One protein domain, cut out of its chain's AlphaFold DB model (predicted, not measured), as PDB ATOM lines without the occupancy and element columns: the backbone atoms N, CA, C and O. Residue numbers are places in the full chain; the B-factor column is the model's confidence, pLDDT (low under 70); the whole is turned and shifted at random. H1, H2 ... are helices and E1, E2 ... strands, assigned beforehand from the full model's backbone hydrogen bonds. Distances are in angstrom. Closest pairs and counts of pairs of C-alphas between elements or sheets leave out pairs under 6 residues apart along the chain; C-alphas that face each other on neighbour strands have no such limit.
ATOM      1  N   VAL A 148     159.533 143.165 118.310       50.41
ATOM      2  CA  VAL A 148     158.134 142.841 118.026       50.41
ATOM      3  C   VAL A 148     157.982 141.923 116.804       50.41
ATOM      4  O   VAL A 148     157.192 140.996 116.851       50.41
ATOM      5  N   ASN A 149     158.767 142.098 115.739       52.03
ATOM      6  CA  ASN A 149     158.716 141.234 114.553       52.03
ATOM      7  C   ASN A 149     159.337 139.840 114.787       52.03
ATOM      8  O   ASN A 149     159.055 138.933 114.008       52.03
ATOM      9  N   ARG A 150     160.183 139.642 115.817       53.66
ATOM     10  CA  ARG A 150     160.695 138.297 116.180       53.66
ATOM     11  C   ARG A 150     159.641 137.428 116.853       53.66
ATOM     12  O   ARG A 150     159.754 136.205 116.832       53.66
ATOM     13  N   LEU A 151     158.633 138.048 117.453       55.94
ATOM     14  CA  LEU A 151     157.477 137.340 117.969       55.94
ATOM     15  C   LEU A 151     156.630 136.952 116.754       55.94
ATOM     16  O   LEU A 151     155.913 137.767 116.190       55.94
ATOM     17  N   ASN A 152     156.790 135.721 116.267       53.91
ATOM     18  CA  ASN A 152     156.002 135.234 115.141       53.91
ATOM     19  C   ASN A 152     154.548 135.055 115.604       53.91
ATOM     20  O   ASN A 152     154.224 134.121 116.345       53.91
ATOM     21  N   PHE A 153     153.691 136.000 115.230       57.62
ATOM     22  CA  PHE A 153     152.323 136.080 115.712       57.62
ATOM     23  C   PHE A 153     151.403 135.180 114.875       57.62
ATOM     24  O   PHE A 153     151.309 135.364 113.666       57.62
ATOM     25  N   PRO A 154     150.683 134.219 115.485       45.34
ATOM     26  CA  PRO A 154     149.901 133.216 114.754       45.34
ATOM     27  C   PRO A 154     148.611 133.757 114.111       45.34
ATOM     28  O   PRO A 154     147.838 132.986 113.550       45.34
ATOM     29  N   ARG A 155     148.335 135.061 114.209       58.19
ATOM     30  CA  ARG A 155     147.142 135.713 113.650       58.19
ATOM     31  C   ARG A 155     147.567 136.942 112.852       58.19
ATOM     32  O   ARG A 155     148.572 137.553 113.224       58.19
ATOM     33  N   PRO A 156     146.826 137.338 111.799       54.59
ATOM     34  CA  PRO A 156     147.104 138.581 111.098       54.59
ATOM     35  C   PRO A 156     146.906 139.741 112.076       54.59
ATOM     36  O   PRO A 156     145.782 140.164 112.348       54.59
ATOM     37  N   LEU A 157     148.009 140.220 112.649       60.34
ATOM     38  CA  LEU A 157     148.005 141.402 113.489       60.34
ATOM     39  C   LEU A 157     147.543 142.580 112.642       60.34
ATOM     40  O   LEU A 157     148.171 142.916 111.636       60.34
ATOM     41  N   ARG A 158     146.462 143.234 113.060       67.62
ATOM     42  CA  ARG A 158     146.094 144.522 112.475       67.62
ATOM     43  C   ARG A 158     146.841 145.600 113.240       67.62
ATOM     44  O   ARG A 158     146.567 145.834 114.415       67.62
ATOM     45  N   VAL A 159     147.804 146.237 112.582       68.50
ATOM     46  CA  VAL A 159     148.435 147.444 113.119       68.50
ATOM     47  C   VAL A 159     147.399 148.561 113.050       68.50
ATOM     48  O   VAL A 159     146.913 148.899 111.970       68.50
ATOM     49  N   LEU A 160     147.019 149.093 114.207       64.19
ATOM     50  CA  LEU A 160     146.095 150.216 114.295       64.19
ATOM     51  C   LEU A 160     146.870 151.505 114.039       64.19
ATOM     52  O   LEU A 160     147.586 152.000 114.902       64.19
ATOM     53  N   GLY A 161     146.694 152.063 112.847       62.47
ATOM     54  CA  GLY A 161     147.164 153.403 112.520       62.47
ATOM     55  C   GLY A 161     148.668 153.523 112.247       62.47
ATOM     56  O   GLY A 161     149.413 152.538 112.248       62.47
ATOM     57  N   PRO A 162     149.117 154.754 111.942       65.69
ATOM     58  CA  PRO A 162     150.492 155.007 111.564       65.69
ATOM     59  C   PRO A 162     151.415 154.836 112.765       65.69
ATOM     60  O   PRO A 162     151.092 155.202 113.894       65.69
ATOM     61  N   TYR A 163     152.607 154.331 112.485       77.19
ATOM     62  CA  TYR A 163     153.729 154.380 113.403       77.19
ATOM     63  C   TYR A 163     153.988 155.824 113.842       77.19
ATOM     64  O   TYR A 163     154.223 156.692 112.997       77.19
ATOM     65  N   ARG A 164     153.949 156.086 115.153       86.75
ATOM     66  CA  ARG A 164     154.241 157.415 115.704       86.75
ATOM     67  C   ARG A 164     155.623 157.414 116.339       86.75
ATOM     68  O   ARG A 164     156.009 156.466 117.025       86.75
ATOM     69  N   ARG A 165     156.375 158.482 116.085       89.62
ATOM     70  CA  ARG A 165     157.730 158.676 116.597       89.62
ATOM     71  C   ARG A 165     157.781 159.956 117.413       89.62
ATOM     72  O   ARG A 165     157.462 161.026 116.907       89.62
ATOM     73  N   PHE A 166     158.238 159.816 118.644       90.88
ATOM     74  CA  PHE A 166     158.566 160.892 119.563       90.88
ATOM     75  C   PHE A 166     160.093 160.982 119.702       90.88
ATOM     76  O   PHE A 166     160.800 160.058 119.280       90.88
ATOM     77  N   PRO A 167     160.633 162.064 120.293       92.31
ATOM     78  CA  PRO A 167     162.076 162.186 120.507       92.31
ATOM     79  C   PRO A 167     162.666 161.003 121.288       92.31
ATOM     80  O   PRO A 167     163.715 160.480 120.923       92.31
ATOM     81  N   ASN A 168     161.943 160.536 122.312       92.81
ATOM     82  CA  ASN A 168     162.441 159.549 123.271       92.81
ATOM     83  C   ASN A 168     161.892 158.136 123.064       92.81
ATOM     84  O   ASN A 168     162.412 157.196 123.661       92.81
ATOM     85  N   TYR A 169     160.857 157.958 122.241       94.19
ATOM     86  CA  TYR A 169     160.266 156.648 121.994       94.19
ATOM     87  C   TYR A 169     159.522 156.578 120.664       94.19
ATOM     88  O   TYR A 169     159.172 157.581 120.046       94.19
ATOM     89  N   GLN A 170     159.268 155.361 120.216       94.44
ATOM     90  CA  GLN A 170     158.377 155.059 119.106       94.44
ATOM     91  C   GLN A 170     157.250 154.180 119.609       94.44
ATOM     92  O   GLN A 170     157.447 153.400 120.538       94.44
ATOM     93  N   ILE A 171     156.086 154.280 118.980       93.50
ATOM     94  CA  ILE A 171     154.912 153.518 119.389       93.50
ATOM     95  C   ILE A 171     154.224 152.849 118.206       93.50
ATOM     96  O   ILE A 171     154.174 153.371 117.085       93.50
ATOM     97  N   ARG A 172     153.701 151.655 118.478       92.00
ATOM     98  CA  ARG A 172     152.840 150.875 117.593       92.00
ATOM     99  C   ARG A 172     151.641 150.378 118.378       92.00
ATOM    100  O   ARG A 172     151.798 149.863 119.479       92.00
ATOM    101  N   TYR A 173     150.466 150.461 117.771       91.69
ATOM    102  CA  TYR A 173     149.260 149.845 118.305       91.69
ATOM    103  C   TYR A 173     148.964 148.584 117.504       91.69
ATOM    104  O   TYR A 173     148.967 148.597 116.271       91.69
ATOM    105  N   ILE A 174     148.742 147.478 118.199       88.75
ATOM    106  CA  ILE A 174     148.594 146.157 117.601       88.75
ATOM    107  C   ILE A 174     147.283 145.564 118.102       88.75
ATOM    108  O   ILE A 174     147.143 145.293 119.291       88.75
ATOM    109  N   MET A 175     146.325 145.317 117.212       88.06
ATOM    110  CA  MET A 175     145.157 144.501 117.551       88.06
ATOM    111  C   MET A 175     145.597 143.053 117.688       88.06
ATOM    112  O   MET A 175     145.990 142.422 116.702       88.06
ATOM    113  N   LEU A 176     145.517 142.526 118.906       84.06
ATOM    114  CA  LEU A 176     145.751 141.107 119.162       84.06
ATOM    115  C   LEU A 176     144.507 140.286 118.802       84.06
ATOM    116  O   LEU A 176     144.611 139.172 118.288       84.06
ATOM    117  N   ASN A 177     143.333 140.854 119.069       84.25
ATOM    118  CA  ASN A 177     142.022 140.344 118.686       84.25
ATOM    119  C   ASN A 177     141.009 141.514 118.696       84.25
ATOM    120  O   ASN A 177     141.393 142.664 118.887       84.25
ATOM    121  N   GLU A 178     139.723 141.244 118.481       82.69
ATOM    122  CA  GLU A 178     138.665 142.271 118.398       82.69
ATOM    123  C   GLU A 178     138.421 143.044 119.695       82.69
ATOM    124  O   GLU A 178     137.896 144.154 119.671       82.69
ATOM    125  N   THR A 179     138.797 142.460 120.826       85.31
ATOM    126  CA  THR A 179     138.550 142.991 122.163       85.31
ATOM    127  C   THR A 179     139.842 143.309 122.907       85.31
ATOM    128  O   THR A 179     139.780 143.679 124.078       85.31
ATOM    129  N   THR A 180     140.999 143.238 122.238       87.38
ATOM    130  CA  THR A 180     142.302 143.455 122.864       87.38
ATOM    131  C   THR A 180     143.288 144.185 121.954       87.38
ATOM    132  O   THR A 180     143.625 143.716 120.862       87.38
ATOM    133  N   VAL A 181     143.841 145.283 122.474       90.25
ATOM    134  CA  VAL A 181     144.909 146.079 121.854       90.25
ATOM    135  C   VAL A 181     146.191 145.960 122.670       90.25
ATOM    136  O   VAL A 181     146.156 145.993 123.895       90.25
ATOM    137  N   LEU A 182     147.328 145.860 121.984       91.56
ATOM    138  CA  LEU A 182     148.670 145.972 122.541       91.56
ATOM    139  C   LEU A 182     149.323 147.284 122.090       91.56
ATOM    140  O   LEU A 182     149.556 147.491 120.898       91.56
ATOM    141  N   THR A 183     149.672 148.129 123.051       93.06
ATOM    142  CA  THR A 183     150.486 149.332 122.861       93.06
ATOM    143  C   THR A 183     151.956 148.977 123.045       93.06
ATOM    144  O   THR A 183     152.417 148.764 124.163       93.06
ATOM    145  N   ALA A 184     152.699 148.887 121.947       92.81
ATOM    146  CA  ALA A 184     154.117 148.554 121.955       92.81
ATOM    147  C   ALA A 184     154.966 149.823 121.835       92.81
ATOM    148  O   ALA A 184     155.005 150.457 120.777       92.81
ATOM    149  N   ILE A 185     155.668 150.162 122.912       93.38
ATOM    150  CA  ILE A 185     156.641 151.247 122.983       93.38
ATOM    151  C   ILE A 185     158.049 150.690 122.771       93.38
ATOM    152  O   ILE A 185     158.481 149.728 123.407       93.38
ATOM    153  N   GLN A 186     158.792 151.333 121.880       93.50
ATOM    154  CA  GLN A 186     160.230 151.168 121.733       93.50
ATOM    155  C   GLN A 186     160.908 152.422 122.279       93.50
ATOM    156  O   GLN A 186     160.854 153.485 121.662       93.50
ATOM    157  N   TRP A 187     161.526 152.302 123.449       94.81
ATOM    158  CA  TRP A 187     162.252 153.379 124.103       94.81
ATOM    159  C   TRP A 187     163.583 153.628 123.390       94.81
ATOM    160  O   TRP A 187     164.359 152.699 123.151       94.81
ATOM    161  N   LEU A 188     163.827 154.883 123.016       93.31
ATOM    162  CA  LEU A 188     164.978 155.315 122.221       93.31
ATOM    163  C   LEU A 188     165.963 156.189 122.997       93.31
ATOM    164  O   LEU A 188     167.086 156.367 122.527       93.31
ATOM    165  N   ALA A 189     165.551 156.764 124.131       91.50
ATOM    166  CA  ALA A 189     166.438 157.629 124.898       91.50
ATOM    167  C   ALA A 189     167.674 156.840 125.379       91.50
ATOM    168  O   ALA A 189     167.552 155.659 125.736       91.50
ATOM    169  N   PRO A 190     168.863 157.467 125.364       89.00
ATOM    170  CA  PRO A 190     170.092 156.822 125.802       89.00
ATOM    171  C   PRO A 190     170.073 156.554 127.312       89.00
ATOM    172  O   PRO A 190     169.412 157.257 128.074       89.00
ATOM    173  N   GLY A 191     170.854 155.564 127.740       88.69
ATOM    174  CA  GLY A 191     170.971 155.163 129.144       88.69
ATOM    175  C   GLY A 191     170.075 153.977 129.517       88.69
ATOM    176  O   GLY A 191     169.281 153.519 128.697       88.69
ATOM    177  N   PRO A 192     170.228 153.426 130.730       85.06
ATOM    178  CA  PRO A 192     169.414 152.309 131.189       85.06
ATOM    179  C   PRO A 192     167.949 152.730 131.323       85.06
ATOM    180  O   PRO A 192     167.638 153.785 131.876       85.06
ATOM    181  N   ILE A 193     167.037 151.895 130.830       85.00
ATOM    182  CA  ILE A 193     165.609 152.134 130.994       85.00
ATOM    183  C   ILE A 193     165.199 152.032 132.469       85.00
ATOM    184  O   ILE A 193     165.383 151.008 133.128       85.00
ATOM    185  N   THR A 194     164.599 153.101 132.988       85.25
ATOM    186  CA  THR A 194     163.944 153.092 134.296       85.25
ATOM    187  C   THR A 194     162.508 152.619 134.118       85.25
ATOM    188  O   THR A 194     161.672 153.330 133.560       85.25
ATOM    189  N   TRP A 195     162.188 151.432 134.617       81.69
ATOM    190  CA  TRP A 195     160.855 150.840 134.471       81.69
ATOM    191  C   TRP A 195     159.772 151.429 135.393       81.69
ATOM    192  O   TRP A 195     158.731 150.808 135.578       81.69
ATOM    193  N   HIS A 196     160.037 152.592 135.988       80.25
ATOM    194  CA  HIS A 196     159.164 153.297 136.931       80.25
ATOM    195  C   HIS A 196     159.146 154.817 136.676       80.25
ATOM    196  O   HIS A 196     158.860 155.589 137.581       80.25
ATOM    197  N   GLY A 197     159.520 155.255 135.472       88.31
ATOM    198  CA  GLY A 197     159.571 156.677 135.118       88.31
ATOM    199  C   GLY A 197     159.065 156.922 133.705       88.31
ATOM    200  O   GLY A 197     158.148 156.245 133.248       88.31
ATOM    201  N   ALA A 198     159.750 157.807 132.978       90.50
ATOM    202  CA  ALA A 198     159.320 158.312 131.673       90.50
ATOM    203  C   ALA A 198     158.809 157.264 130.650       90.50
ATOM    204  O   ALA A 198     157.855 157.572 129.937       90.50
ATOM    205  N   PRO A 199     159.370 156.040 130.539       90.00
ATOM    206  CA  PRO A 199     158.804 155.020 129.657       90.00
ATOM    207  C   PRO A 199     157.397 154.567 130.062       90.00
ATOM    208  O   PRO A 199     156.555 154.348 129.194       90.00
ATOM    209  N   VAL A 200     157.152 154.404 131.365       88.94
ATOM    210  CA  VAL A 200     155.842 154.013 131.901       88.94
ATOM    211  C   VAL A 200     154.874 155.181 131.799       88.94
ATOM    212  O   VAL A 200     153.774 154.980 131.304       88.94
ATOM    213  N   ASP A 201     155.316 156.405 132.107       89.38
ATOM    214  CA  ASP A 201     154.492 157.609 131.922       89.38
ATOM    215  C   ASP A 201     154.033 157.760 130.459       89.38
ATOM    216  O   ASP A 201     152.887 158.115 130.179       89.38
ATOM    217  N   ALA A 202     154.920 157.450 129.505       91.00
ATOM    218  CA  ALA A 202     154.583 157.434 128.085       91.00
ATOM    219  C   ALA A 202     153.560 156.339 127.746       91.00
ATOM    220  O   ALA A 202     152.654 156.581 126.952       91.00
ATOM    221  N   LEU A 203     153.675 155.146 128.336       90.50
ATOM    222  CA  LEU A 203     152.693 154.077 128.141       90.50
ATOM    223  C   LEU A 203     151.323 154.446 128.720       90.50
ATOM    224  O   LEU A 203     150.311 154.234 128.051       90.50
ATOM    225  N   ASP A 204     151.296 155.032 129.915       88.06
ATOM    226  CA  ASP A 204     150.075 155.459 130.602       88.06
ATOM    227  C   ASP A 204     149.338 156.536 129.799       88.06
ATOM    228  O   ASP A 204     148.128 156.436 129.577       88.06
ATOM    229  N   LEU A 205     150.070 157.526 129.275       89.56
ATOM    230  CA  LEU A 205     149.507 158.547 128.389       89.56
ATOM    231  C   LEU A 205     148.851 157.924 127.149       89.56
ATOM    232  O   LEU A 205     147.770 158.331 126.723       89.56
ATOM    233  N   GLU A 206     149.487 156.915 126.570       91.56
ATOM    234  CA  GLU A 206     148.998 156.250 125.365       91.56
ATOM    235  C   GLU A 206     147.794 155.348 125.657       91.56
ATOM    236  O   GLU A 206     146.871 155.266 124.843       91.56
ATOM    237  N   PHE A 207     147.739 154.731 126.840       90.50
ATOM    238  CA  PHE A 207     146.533 154.056 127.323       90.50
ATOM    239  C   PHE A 207     145.366 155.029 127.484       90.50
ATOM    240  O   PHE A 207     144.272 154.717 127.015       90.50
ATOM    241  N   LEU A 208     145.590 156.217 128.056       88.38
ATOM    242  CA  LEU A 208     144.555 157.251 128.173       88.38
ATOM    243  C   LEU A 208     144.025 157.679 126.796       88.38
ATOM    244  O   LEU A 208     142.811 157.708 126.585       88.38
ATOM    245  N   ILE A 209     144.919 157.923 125.831       89.38
ATOM    246  CA  ILE A 209     144.542 158.278 124.450       89.38
ATOM    247  C   ILE A 209     143.727 157.160 123.787       89.38
ATOM    248  O   ILE A 209     142.752 157.429 123.083       89.38
ATOM    249  N   LEU A 210     144.120 155.898 123.969       89.88
ATOM    250  CA  LEU A 210     143.377 154.766 123.417       89.88
ATOM    251  C   LEU A 210     142.024 154.578 124.095       89.88
ATOM    252  O   LEU A 210     141.058 154.219 123.422       89.88
ATOM    253  N   ARG A 211     141.937 154.822 125.402       87.31
ATOM    254  CA  ARG A 211     140.704 154.652 126.169       87.31
ATOM    255  C   ARG A 211     139.631 155.668 125.776       87.31
ATOM    256  O   ARG A 211     138.458 155.308 125.776       87.31
ATOM    257  N   ASP A 212     140.031 156.870 125.366       87.44
ATOM    258  CA  ASP A 212     139.138 157.877 124.772       87.44
ATOM    259  C   ASP A 212     138.570 157.438 123.405       87.44
ATOM    260  O   ASP A 212     137.459 157.794 123.024       87.44
ATOM    261  N   ARG A 213     139.308 156.598 122.666       88.12
ATOM    262  CA  ARG A 213     138.965 156.196 121.288       88.12
ATOM    263  C   ARG A 213     138.306 154.831 121.167       88.12
ATOM    264  O   ARG A 213     137.671 154.549 120.151       88.12
ATOM    265  N   LEU A 214     138.520 153.949 122.137       87.44
ATOM    266  CA  LEU A 214     138.115 152.549 122.062       87.44
ATOM    267  C   LEU A 214     136.944 152.251 123.002       87.44
ATOM    268  O   LEU A 214     136.873 152.794 124.105       87.44
ATOM    269  N   PRO A 215     136.045 151.319 122.629       87.31
ATOM    270  CA  PRO A 215     134.960 150.901 123.508       87.31
ATOM    271  C   PRO A 215     135.469 150.413 124.871       87.31
ATOM    272  O   PRO A 215     136.497 149.737 124.963       87.31
ATOM    273  N   ARG A 216     134.688 150.645 125.936       81.25
ATOM    274  CA  ARG A 216     135.014 150.203 127.312       81.25
ATOM    275  C   ARG A 216     135.262 148.689 127.438       81.25
ATOM    276  O   ARG A 216     135.967 148.251 128.342       81.25
ATOM    277  N   GLY A 217     134.710 147.885 126.526       83.06
ATOM    278  CA  GLY A 217     134.933 146.437 126.473       83.06
ATOM    279  C   GLY A 217     136.358 146.035 126.075       83.06
ATOM    280  O   GLY A 217     136.800 144.947 126.446       83.06
ATOM    281  N   VAL A 218     137.108 146.909 125.395       85.31
ATOM    282  CA  VAL A 218     138.453 146.600 124.895       85.31
ATOM    283  C   VAL A 218     139.479 146.595 126.033       85.31
ATOM    284  O   VAL A 218     139.541 147.534 126.834       85.31
ATOM    285  N   THR A 219     140.271 145.525 126.112       87.25
ATOM    286  CA  THR A 219     141.405 145.374 127.032       87.25
ATOM    287  C   THR A 219     142.648 145.999 126.417       87.25
ATOM    288  O   THR A 219     142.963 145.709 125.260       87.25
ATOM    289  N   LEU A 220     143.372 146.813 127.184       89.50
ATOM    290  CA  LEU A 220     144.654 147.361 126.755       89.50
ATOM    291  C   LEU A 220     145.801 146.621 127.455       89.50
ATOM    292  O   LEU A 220     145.863 146.514 128.681       89.50
ATOM    293  N   HIS A 221     146.714 146.093 126.650       90.25
ATOM    294  CA  HIS A 221     148.011 145.596 127.083       90.25
ATOM    295  C   HIS A 221     149.098 146.538 126.590       90.25
ATOM    296  O   HIS A 221     148.924 147.257 125.607       90.25
ATOM    297  N   GLY A 222     150.238 146.514 127.262       91.12
ATOM    298  CA  GLY A 222     151.381 147.343 126.938       91.12
ATOM    299  C   GLY A 222     152.645 146.512 126.872       91.12
ATOM    300  O   GLY A 222     152.794 145.511 127.574       91.12
ATOM    301  N   SER A 223     153.577 146.933 126.040       91.31
ATOM    302  CA  SER A 223     154.947 146.466 126.123       91.31
ATOM    303  C   SER A 223     155.886 147.641 125.962       91.31
ATOM    304  O   SER A 223     155.654 148.527 125.143       91.31
ATOM    305  N   ILE A 224     156.947 147.659 126.756       92.19
ATOM    306  CA  ILE A 224     158.027 148.625 126.601       92.19
ATOM    307  C   ILE A 224     159.282 147.824 126.317       92.19
ATOM    308  O   ILE A 224     159.638 146.916 127.067       92.19
ATOM    309  N   SER A 225     159.940 148.151 125.215       92.06
ATOM    310  CA  SER A 225     161.198 147.544 124.816       92.06
ATOM    311  C   SER A 225     162.288 148.593 124.725       92.06
ATOM    312  O   SER A 225     162.038 149.704 124.264       92.06
ATOM    313  N   GLN A 226     163.502 148.239 125.130       90.75
ATOM    314  CA  GLN A 226     164.684 149.042 124.850       90.75
ATOM    315  C   GLN A 226     165.667 148.188 124.050       90.75
ATOM    316  O   GLN A 226     166.026 147.086 124.490       90.75
ATOM    317  N   PRO A 227     166.113 148.659 122.873       83.25
ATOM    318  CA  PRO A 227     167.160 147.978 122.145       83.25
ATOM    319  C   PRO A 227     168.417 147.804 123.019       83.25
ATOM    320  O   PRO A 227     168.774 148.712 123.764       83.25
ATOM    321  N   PRO A 228     169.126 146.677 122.888       80.38
ATOM    322  CA  PRO A 228     168.884 145.688 121.850       80.38
ATOM    323  C   PRO A 228     167.882 144.576 122.228       80.38
ATOM    324  O   PRO A 228     167.295 144.019 121.305       80.38
ATOM    325  N   TRP A 229     167.609 144.276 123.509       82.44
ATOM    326  CA  TRP A 229     166.862 143.046 123.873       82.44
ATOM    327  C   TRP A 229     165.992 143.110 125.131       82.44
ATOM    328  O   TRP A 229     165.474 142.076 125.551       82.44
ATOM    329  N   LEU A 230     165.836 144.280 125.750       86.81
ATOM    330  CA  LEU A 230     165.040 144.399 126.969       86.81
ATOM    331  C   LEU A 230     163.567 144.560 126.614       86.81
ATOM    332  O   LEU A 230     163.229 145.362 125.742       86.81
ATOM    333  N   LEU A 231     162.705 143.819 127.303       88.50
ATOM    334  CA  LEU A 231     161.256 143.907 127.173       88.50
ATOM    335  C   LEU A 231     160.622 143.846 128.564       88.50
ATOM    336  O   LEU A 231     161.022 143.041 129.397       88.50
ATOM    337  N   ARG A 232     159.593 144.655 128.794       87.06
ATOM    338  CA  ARG A 232     158.692 144.509 129.937       87.06
ATOM    339  C   ARG A 232     157.254 144.578 129.457       87.06
ATOM    340  O   ARG A 232     156.934 145.358 128.556       87.06
ATOM    341  N   LEU A 233     156.413 143.730 130.037       86.31
ATOM    342  CA  LEU A 233     155.006 143.615 129.688       86.31
ATOM    343  C   LEU A 233     154.154 144.269 130.765       86.31
ATOM    344  O   LEU A 233     154.430 144.206 131.964       86.31
ATOM    345  N   PHE A 234     153.085 144.883 130.299       86.56
ATOM    346  CA  PHE A 234     152.202 145.702 131.091       86.56
ATOM    347  C   PHE A 234     150.761 145.375 130.730       86.56
ATOM    348  O   PHE A 234     150.442 144.950 129.614       86.56
ATOM    349  N   ARG A 235     149.867 145.595 131.683       81.81
ATOM    350  CA  ARG A 235     148.428 145.575 131.446       81.81
ATOM    351  C   ARG A 235     147.811 146.791 132.101       81.81
ATOM    352  O   ARG A 235     148.234 147.190 133.185       81.81
ATOM    353  N   GLU A 236     146.809 147.350 131.449       78.81
ATOM    354  CA  GLU A 236     145.994 148.391 132.052       78.81
ATOM    355  C   GLU A 236     145.299 147.833 133.303       78.81
ATOM    356  O   GLU A 236     144.646 146.783 133.255       78.81
ATOM    357  N   ALA A 237     145.437 148.525 134.433       63.66
ATOM    358  CA  ALA A 237     144.568 148.284 135.572       63.66
ATOM    359  C   ALA A 237     143.172 148.795 135.218       63.66
ATOM    360  O   ALA A 237     142.950 149.994 135.079       63.66
ATOM    361  N   ARG A 238     142.219 147.877 135.037       56.50
ATOM    362  CA  ARG A 238     140.820 148.265 134.869       56.50
ATOM    363  C   ARG A 238     140.228 148.628 136.241       56.50
ATOM    364  O   ARG A 238     140.257 147.766 137.121       56.50
ATOM    365  N   PRO A 239     139.612 149.814 136.411       41.75
ATOM    366  CA  PRO A 239     138.962 150.218 137.664       41.75
ATOM    367  C   PRO A 239     137.912 149.217 138.175       41.75
ATOM    368  O   PRO A 239     137.836 148.927 139.365       41.75
ATOM    369  N   TRP A 240     137.148 148.586 137.274       39.62
ATOM    370  CA  TRP A 240     136.092 147.636 137.655       39.62
ATOM    371  C   TRP A 240     136.598 146.269 138.133       39.62
ATOM    372  O   TRP A 240     135.839 145.539 138.761       39.62
ATOM    373  N   ALA A 241     137.865 145.917 137.889       38.75
ATOM    374  CA  ALA A 241     138.475 144.722 138.479       38.75
ATOM    375  C   ALA A 241     139.014 144.984 139.900       38.75
ATOM    376  O   ALA A 241     139.361 144.039 140.604       38.75
ATOM    377  N   ALA A 242     139.092 146.254 140.312       37.03
ATOM    378  CA  ALA A 242     139.586 146.682 141.619       37.03
ATOM    379  C   ALA A 242     138.511 147.358 142.492       37.03
ATOM    380  O   ALA A 242     138.805 147.708 143.628       37.03
ATOM    381  N   GLY A 243     137.282 147.543 141.994       30.19
ATOM    382  CA  GLY A 243     136.191 148.174 142.746       30.19
ATOM    383  C   GLY A 243     136.409 149.656 143.079       30.19
ATOM    384  O   GLY A 243     135.688 150.189 143.915       30.19
ATOM    385  N   VAL A 244     137.385 150.326 142.456       31.36
ATOM    386  CA  VAL A 244     137.747 151.718 142.760       31.36
ATOM    387  C   VAL A 244     138.156 152.445 141.473       31.36
ATOM    388  O   VAL A 244     138.989 151.948 140.715       31.36
ATOM    389  N   ASP A 245     137.585 153.633 141.246       34.97
ATOM    390  CA  ASP A 245     138.029 154.617 140.245       34.97
ATOM    391  C   ASP A 245     139.375 155.218 140.677       34.97
ATOM    392  O   ASP A 245     139.455 156.315 141.231       34.97
ATOM    393  N   VAL A 246     140.456 154.467 140.468       34.66
ATOM    394  CA  VAL A 246     141.824 154.967 140.640       34.66
ATOM    395  C   VAL A 246     142.354 155.399 139.269       34.66
ATOM    396  O   VAL A 246     142.168 154.666 138.291       34.66
ATOM    397  N   PRO A 247     143.001 156.577 139.147       36.53
ATOM    398  CA  PRO A 247     143.680 156.978 137.918       36.53
ATOM    399  C   PRO A 247     144.669 155.898 137.463       36.53
ATOM    400  O   PRO A 247     145.253 155.204 138.292       36.53
ATOM    401  N   ILE A 248     144.876 155.784 136.146       45.25
ATOM    402  CA  ILE A 248     145.840 154.884 135.486       45.25
ATOM    403  C   ILE A 248     147.281 155.308 135.842       45.25
ATOM    404  O   ILE A 248     148.036 155.762 134.997       45.25
ATOM    405  N   ARG A 249     147.644 155.254 137.123       40.94
ATOM    406  CA  ARG A 249     149.023 155.209 137.621       40.94
ATOM    407  C   ARG A 249     149.412 153.790 138.045       40.94
ATOM    408  O   ARG A 249     150.530 153.563 138.487       40.94
ATOM    409  N   ASP A 250     148.511 152.828 137.845       49.50
ATOM    410  CA  ASP A 250     148.674 151.433 138.245       49.50
ATOM    411  C   ASP A 250     148.822 150.514 137.034       49.50
ATOM    412  O   ASP A 250     148.189 149.457 136.946       49.50
ATOM    413  N   THR A 251     149.655 150.883 136.064       52.28
ATOM    414  CA  THR A 251     150.061 149.920 135.042       52.28
ATOM    415  C   THR A 251     150.797 148.778 135.736       52.28
ATOM    416  O   THR A 251     151.954 148.884 136.145       52.28
ATOM    417  N   ARG A 252     150.092 147.654 135.910       55.12
ATOM    418  CA  ARG A 252     150.640 146.499 136.613       55.12
ATOM    419  C   ARG A 252     151.659 145.839 135.706       55.12
ATOM    420  O   ARG A 252     151.329 145.369 134.612       55.12
ATOM    421  N   VAL A 253     152.893 145.799 136.190       55.97
ATOM    422  CA  VAL A 253     153.928 144.957 135.606       55.97
ATOM    423  C   VAL A 253     153.432 143.518 135.684       55.97
ATOM    424  O   VAL A 253     152.996 143.056 136.738       55.97
ATOM    425  N   VAL A 254     153.469 142.813 134.558       62.38
ATOM    426  CA  VAL A 254     153.320 141.355 134.568       62.38
ATOM    427  C   VAL A 254     154.542 140.839 135.325       62.38
ATOM    428  O   VAL A 254     155.657 141.106 134.879       62.38
ATOM    429  N   ALA A 255     154.371 140.230 136.501       60.72
ATOM    430  CA  ALA A 255     155.481 139.905 137.407       60.72
ATOM    431  C   ALA A 255     156.538 139.029 136.711       60.72
ATOM    432  O   ALA A 255     157.740 139.243 136.853       60.72
ATOM    433  N   GLU A 256     156.071 138.147 135.832       58.53
ATOM    434  CA  GLU A 256     156.853 137.265 134.967       58.53
ATOM    435  C   GLU A 256     157.666 138.026 133.900       58.53
ATOM    436  O   GLU A 256     158.524 137.453 133.234       58.53
ATOM    437  N   SER A 257     157.413 139.327 133.724       60.88
ATOM    438  CA  SER A 257     158.058 140.180 132.725       60.88
ATOM    439  C   SER A 257     159.181 141.074 133.260       60.88
ATOM    440  O   SER A 257     159.786 141.823 132.490       60.88
ATOM    441  N   LEU A 258     159.470 141.022 134.566       63.09
ATOM    442  CA  LEU A 258     160.422 141.930 135.215       63.09
ATOM    443  C   LEU A 258     161.842 141.846 134.622       63.09
ATOM    444  O   LEU A 258     162.566 142.846 134.671       63.09
ATOM    445  N   THR A 259     162.203 140.708 134.019       64.12
ATOM    446  CA  THR A 259     163.555 140.396 133.522       64.12
ATOM    447  C   THR A 259     163.571 139.756 132.125       64.12
ATOM    448  O   THR A 259     164.449 138.944 131.834       64.12
ATOM    449  N   LEU A 260     162.626 140.088 131.231       77.81
ATOM    450  CA  LEU A 260     162.626 139.475 129.894       77.81
ATOM    451  C   LEU A 260     163.769 140.022 129.032       77.81
ATOM    452  O   LEU A 260     163.801 141.189 128.632       77.81
ATOM    453  N   ASN A 261     164.686 139.119 128.705       81.44
ATOM    454  CA  ASN A 261     165.722 139.292 127.697       81.44
ATOM    455  C   ASN A 261     165.348 138.505 126.438       81.44
ATOM    456  O   ASN A 261     165.329 137.278 126.451       81.44
ATOM    457  N   MET A 262     165.125 139.211 125.334       81.69
ATOM    458  CA  MET A 262     164.680 138.642 124.058       81.69
ATOM    459  C   MET A 262     165.772 137.903 123.266       81.69
ATOM    460  O   MET A 262     165.507 137.432 122.159       81.69
ATOM    461  N   GLN A 263     166.993 137.795 123.801       82.69
ATOM    462  CA  GLN A 263     167.992 136.832 123.320       82.69
ATOM    463  C   GLN A 263     167.785 135.434 123.901       82.69
ATOM    464  O   GLN A 263     168.204 134.456 123.287       82.69
ATOM    465  N   ASP A 264     167.145 135.339 125.065       81.94
ATOM    466  CA  ASP A 264     166.867 134.068 125.709       81.94
ATOM    467  C   ASP A 264     165.613 133.436 125.092       81.94
ATOM    468  O   ASP A 264     164.524 134.018 125.068       81.94
ATOM    469  N   ARG A 265     165.763 132.210 124.589       82.94
ATOM    470  CA  ARG A 265     164.664 131.449 123.994       82.94
ATOM    471  C   ARG A 265     163.553 131.164 125.008       82.94
ATOM    472  O   ARG A 265     162.389 131.170 124.605       82.94
ATOM    473  N   ALA A 266     163.878 130.952 126.283       81.69
ATOM    474  CA  ALA A 266     162.887 130.727 127.335       81.69
ATOM    475  C   ALA A 266     162.004 131.968 127.537       81.69
ATOM    476  O   ALA A 266     160.778 131.859 127.592       81.69
ATOM    477  N   HIS A 267     162.598 133.164 127.524       82.75
ATOM    478  CA  HIS A 267     161.847 134.419 127.606       82.75
ATOM    479  C   HIS A 267     160.969 134.664 126.373       82.75
ATOM    480  O   HIS A 267     159.849 135.152 126.504       82.75
ATOM    481  N   ILE A 268     161.423 134.281 125.173       79.69
ATOM    482  CA  ILE A 268     160.580 134.340 123.966       79.69
ATOM    483  C   ILE A 268     159.349 133.430 124.115       79.69
ATOM    484  O   ILE A 268     158.246 133.828 123.730       79.69
ATOM    485  N   VAL A 269     159.522 132.224 124.668       82.31
ATOM    486  CA  VAL A 269     158.408 131.298 124.935       82.31
ATOM    487  C   VAL A 269     157.449 131.898 125.962       82.31
ATOM    488  O   VAL A 269     156.256 131.944 125.684       82.31
ATOM    489  N   LEU A 270     157.954 132.474 127.057       81.19
ATOM    490  CA  LEU A 270     157.128 133.169 128.053       81.19
ATOM    491  C   LEU A 270     156.284 134.291 127.441       81.19
ATOM    492  O   LEU A 270     155.090 134.373 127.714       81.19
ATOM    493  N   VAL A 271     156.860 135.129 126.574       77.94
ATOM    494  CA  VAL A 271     156.097 136.186 125.883       77.94
ATOM    495  C   VAL A 271     155.011 135.588 124.986       77.94
ATOM    496  O   VAL A 271     153.895 136.107 124.924       77.94
ATOM    497  N   ARG A 272     155.316 134.485 124.295       82.00
ATOM    498  CA  ARG A 272     154.353 133.791 123.433       82.00
ATOM    499  C   ARG A 272     153.219 133.159 124.239       82.00
ATOM    500  O   ARG A 272     152.068 133.230 123.810       82.00
ATOM    501  N   ASP A 273     153.527 132.553 125.376       80.88
ATOM    502  CA  ASP A 273     152.540 131.904 126.236       80.88
ATOM    503  C   ASP A 273     151.685 132.931 126.973       80.88
ATOM    504  O   ASP A 273     150.463 132.806 126.969       80.88
ATOM    505  N   TRP A 274     152.286 134.023 127.456       83.75
ATOM    506  CA  TRP A 274     151.546 135.191 127.934       83.75
ATOM    507  C   TRP A 274     150.552 135.685 126.883       83.75
ATOM    508  O   TRP A 274     149.379 135.886 127.183       83.75
ATOM    509  N   GLN A 275     150.989 135.830 125.630       78.38
ATOM    510  CA  GLN A 275     150.106 136.276 124.560       78.38
ATOM    511  C   GLN A 275     148.953 135.293 124.315       78.38
ATOM    512  O   GLN A 275     147.827 135.723 124.067       78.38
ATOM    513  N   ARG A 276     149.220 133.984 124.359       80.56
ATOM    514  CA  ARG A 276     148.186 132.944 124.227       80.56
ATOM    515  C   ARG A 276     147.207 132.952 125.399       80.56
ATOM    516  O   ARG A 276     146.045 132.625 125.193       80.56
ATOM    517  N   ALA A 277     147.669 133.336 126.587       77.69
ATOM    518  CA  ALA A 277     146.855 133.452 127.790       77.69
ATOM    519  C   ALA A 277     145.969 134.708 127.809       77.69
ATOM    520  O   ALA A 277     145.083 134.806 128.655       77.69
ATOM    521  N   ILE A 278     146.172 135.668 126.895       75.50
ATOM    522  CA  ILE A 278     145.288 136.831 126.772       75.50
ATOM    523  C   ILE A 278     143.891 136.334 126.379       75.50
ATOM    524  O   ILE A 278     143.724 135.812 125.270       75.50
TER     525      ILE A 278
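This is residues 148 to 278 of the 286 residues of an uncharacterized protein of Aspergillus uvarum CBS 121591 (UniProt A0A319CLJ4). What shape do these atoms make? A twisted wall of five strands has H1 packed over one face, and a long stretch, residues 243 to 264, passes the edge strand E5 to reach H3. What are the parts? The printed part has 131 residues, class mixed, with named elements E1, E2, E3, H1, E4, E5, H2, H3; the mixed sheet's order is E1, E2, E3, E4, E5. How large is it? It is compact, with a radius of gyration of the C-alphas of 14.1 A and spans of 38 by 33 by 30 A.

Where does it begin? E1, residues 158 to 165, starts at C-alpha 158 (146.094, 144.522, 112.475) and bends by 62 degrees at residue 161. E2 is residues 169 to 177, 24.7 A long, and E3 residues 180 to 187, 22.3 A. What follows? H1 is residues 198 to 213, 22.9 A; E4 219 to 226, 23.7 A; E5 230 to 235; H2 239 to 242. H3, residues 265 to 277, ends at C-alpha 277 (146.855, 133.452, 127.790).

How are the strands joined? Hairpins E1 and E2, with N 160 to O 173 at 2.9 A, and E2 and E3, with N 172 to O 184 at 2.9 A, form a meander, each strand antiparallel to the one before. E3 and E4 are parallel, N 183 to O 221 at 2.8 A; hairpin E4 and E5 has N 224 to O 232 at 2.9 A. Where are the helices? H1 is over E3 and E4, height over the sheet 8.8 A, in two layers, helix on sheet; the closest C-alphas of E3 and H1 are Trp 187 and Pro 199, 6.7 A. E3, H1, E4 form a strand-helix-strand unit, parallel neighbours joined through a helix, with a right-handed crossover. H3 only grazes the sheet with residues 267 to 276; H2 is not on it. Are the helix backbones bonded? Every O i to N i+4 pair is within hydrogen-bond range in H3 and 11 of 12 in H1; H2 is too short for one.

How far does it reach? The C-alphas farthest apart, Gly 243 and Gln 263, are 39.0 A apart; residues 240 to 245, of which 240 to 242 belong to H2, stand free. Is anything cut, long or uncertain? The printed part has no cut, H2 to H3 is a long link, and pLDDT is under 70 in residues 148 to 162 and 237 to 259 of this model.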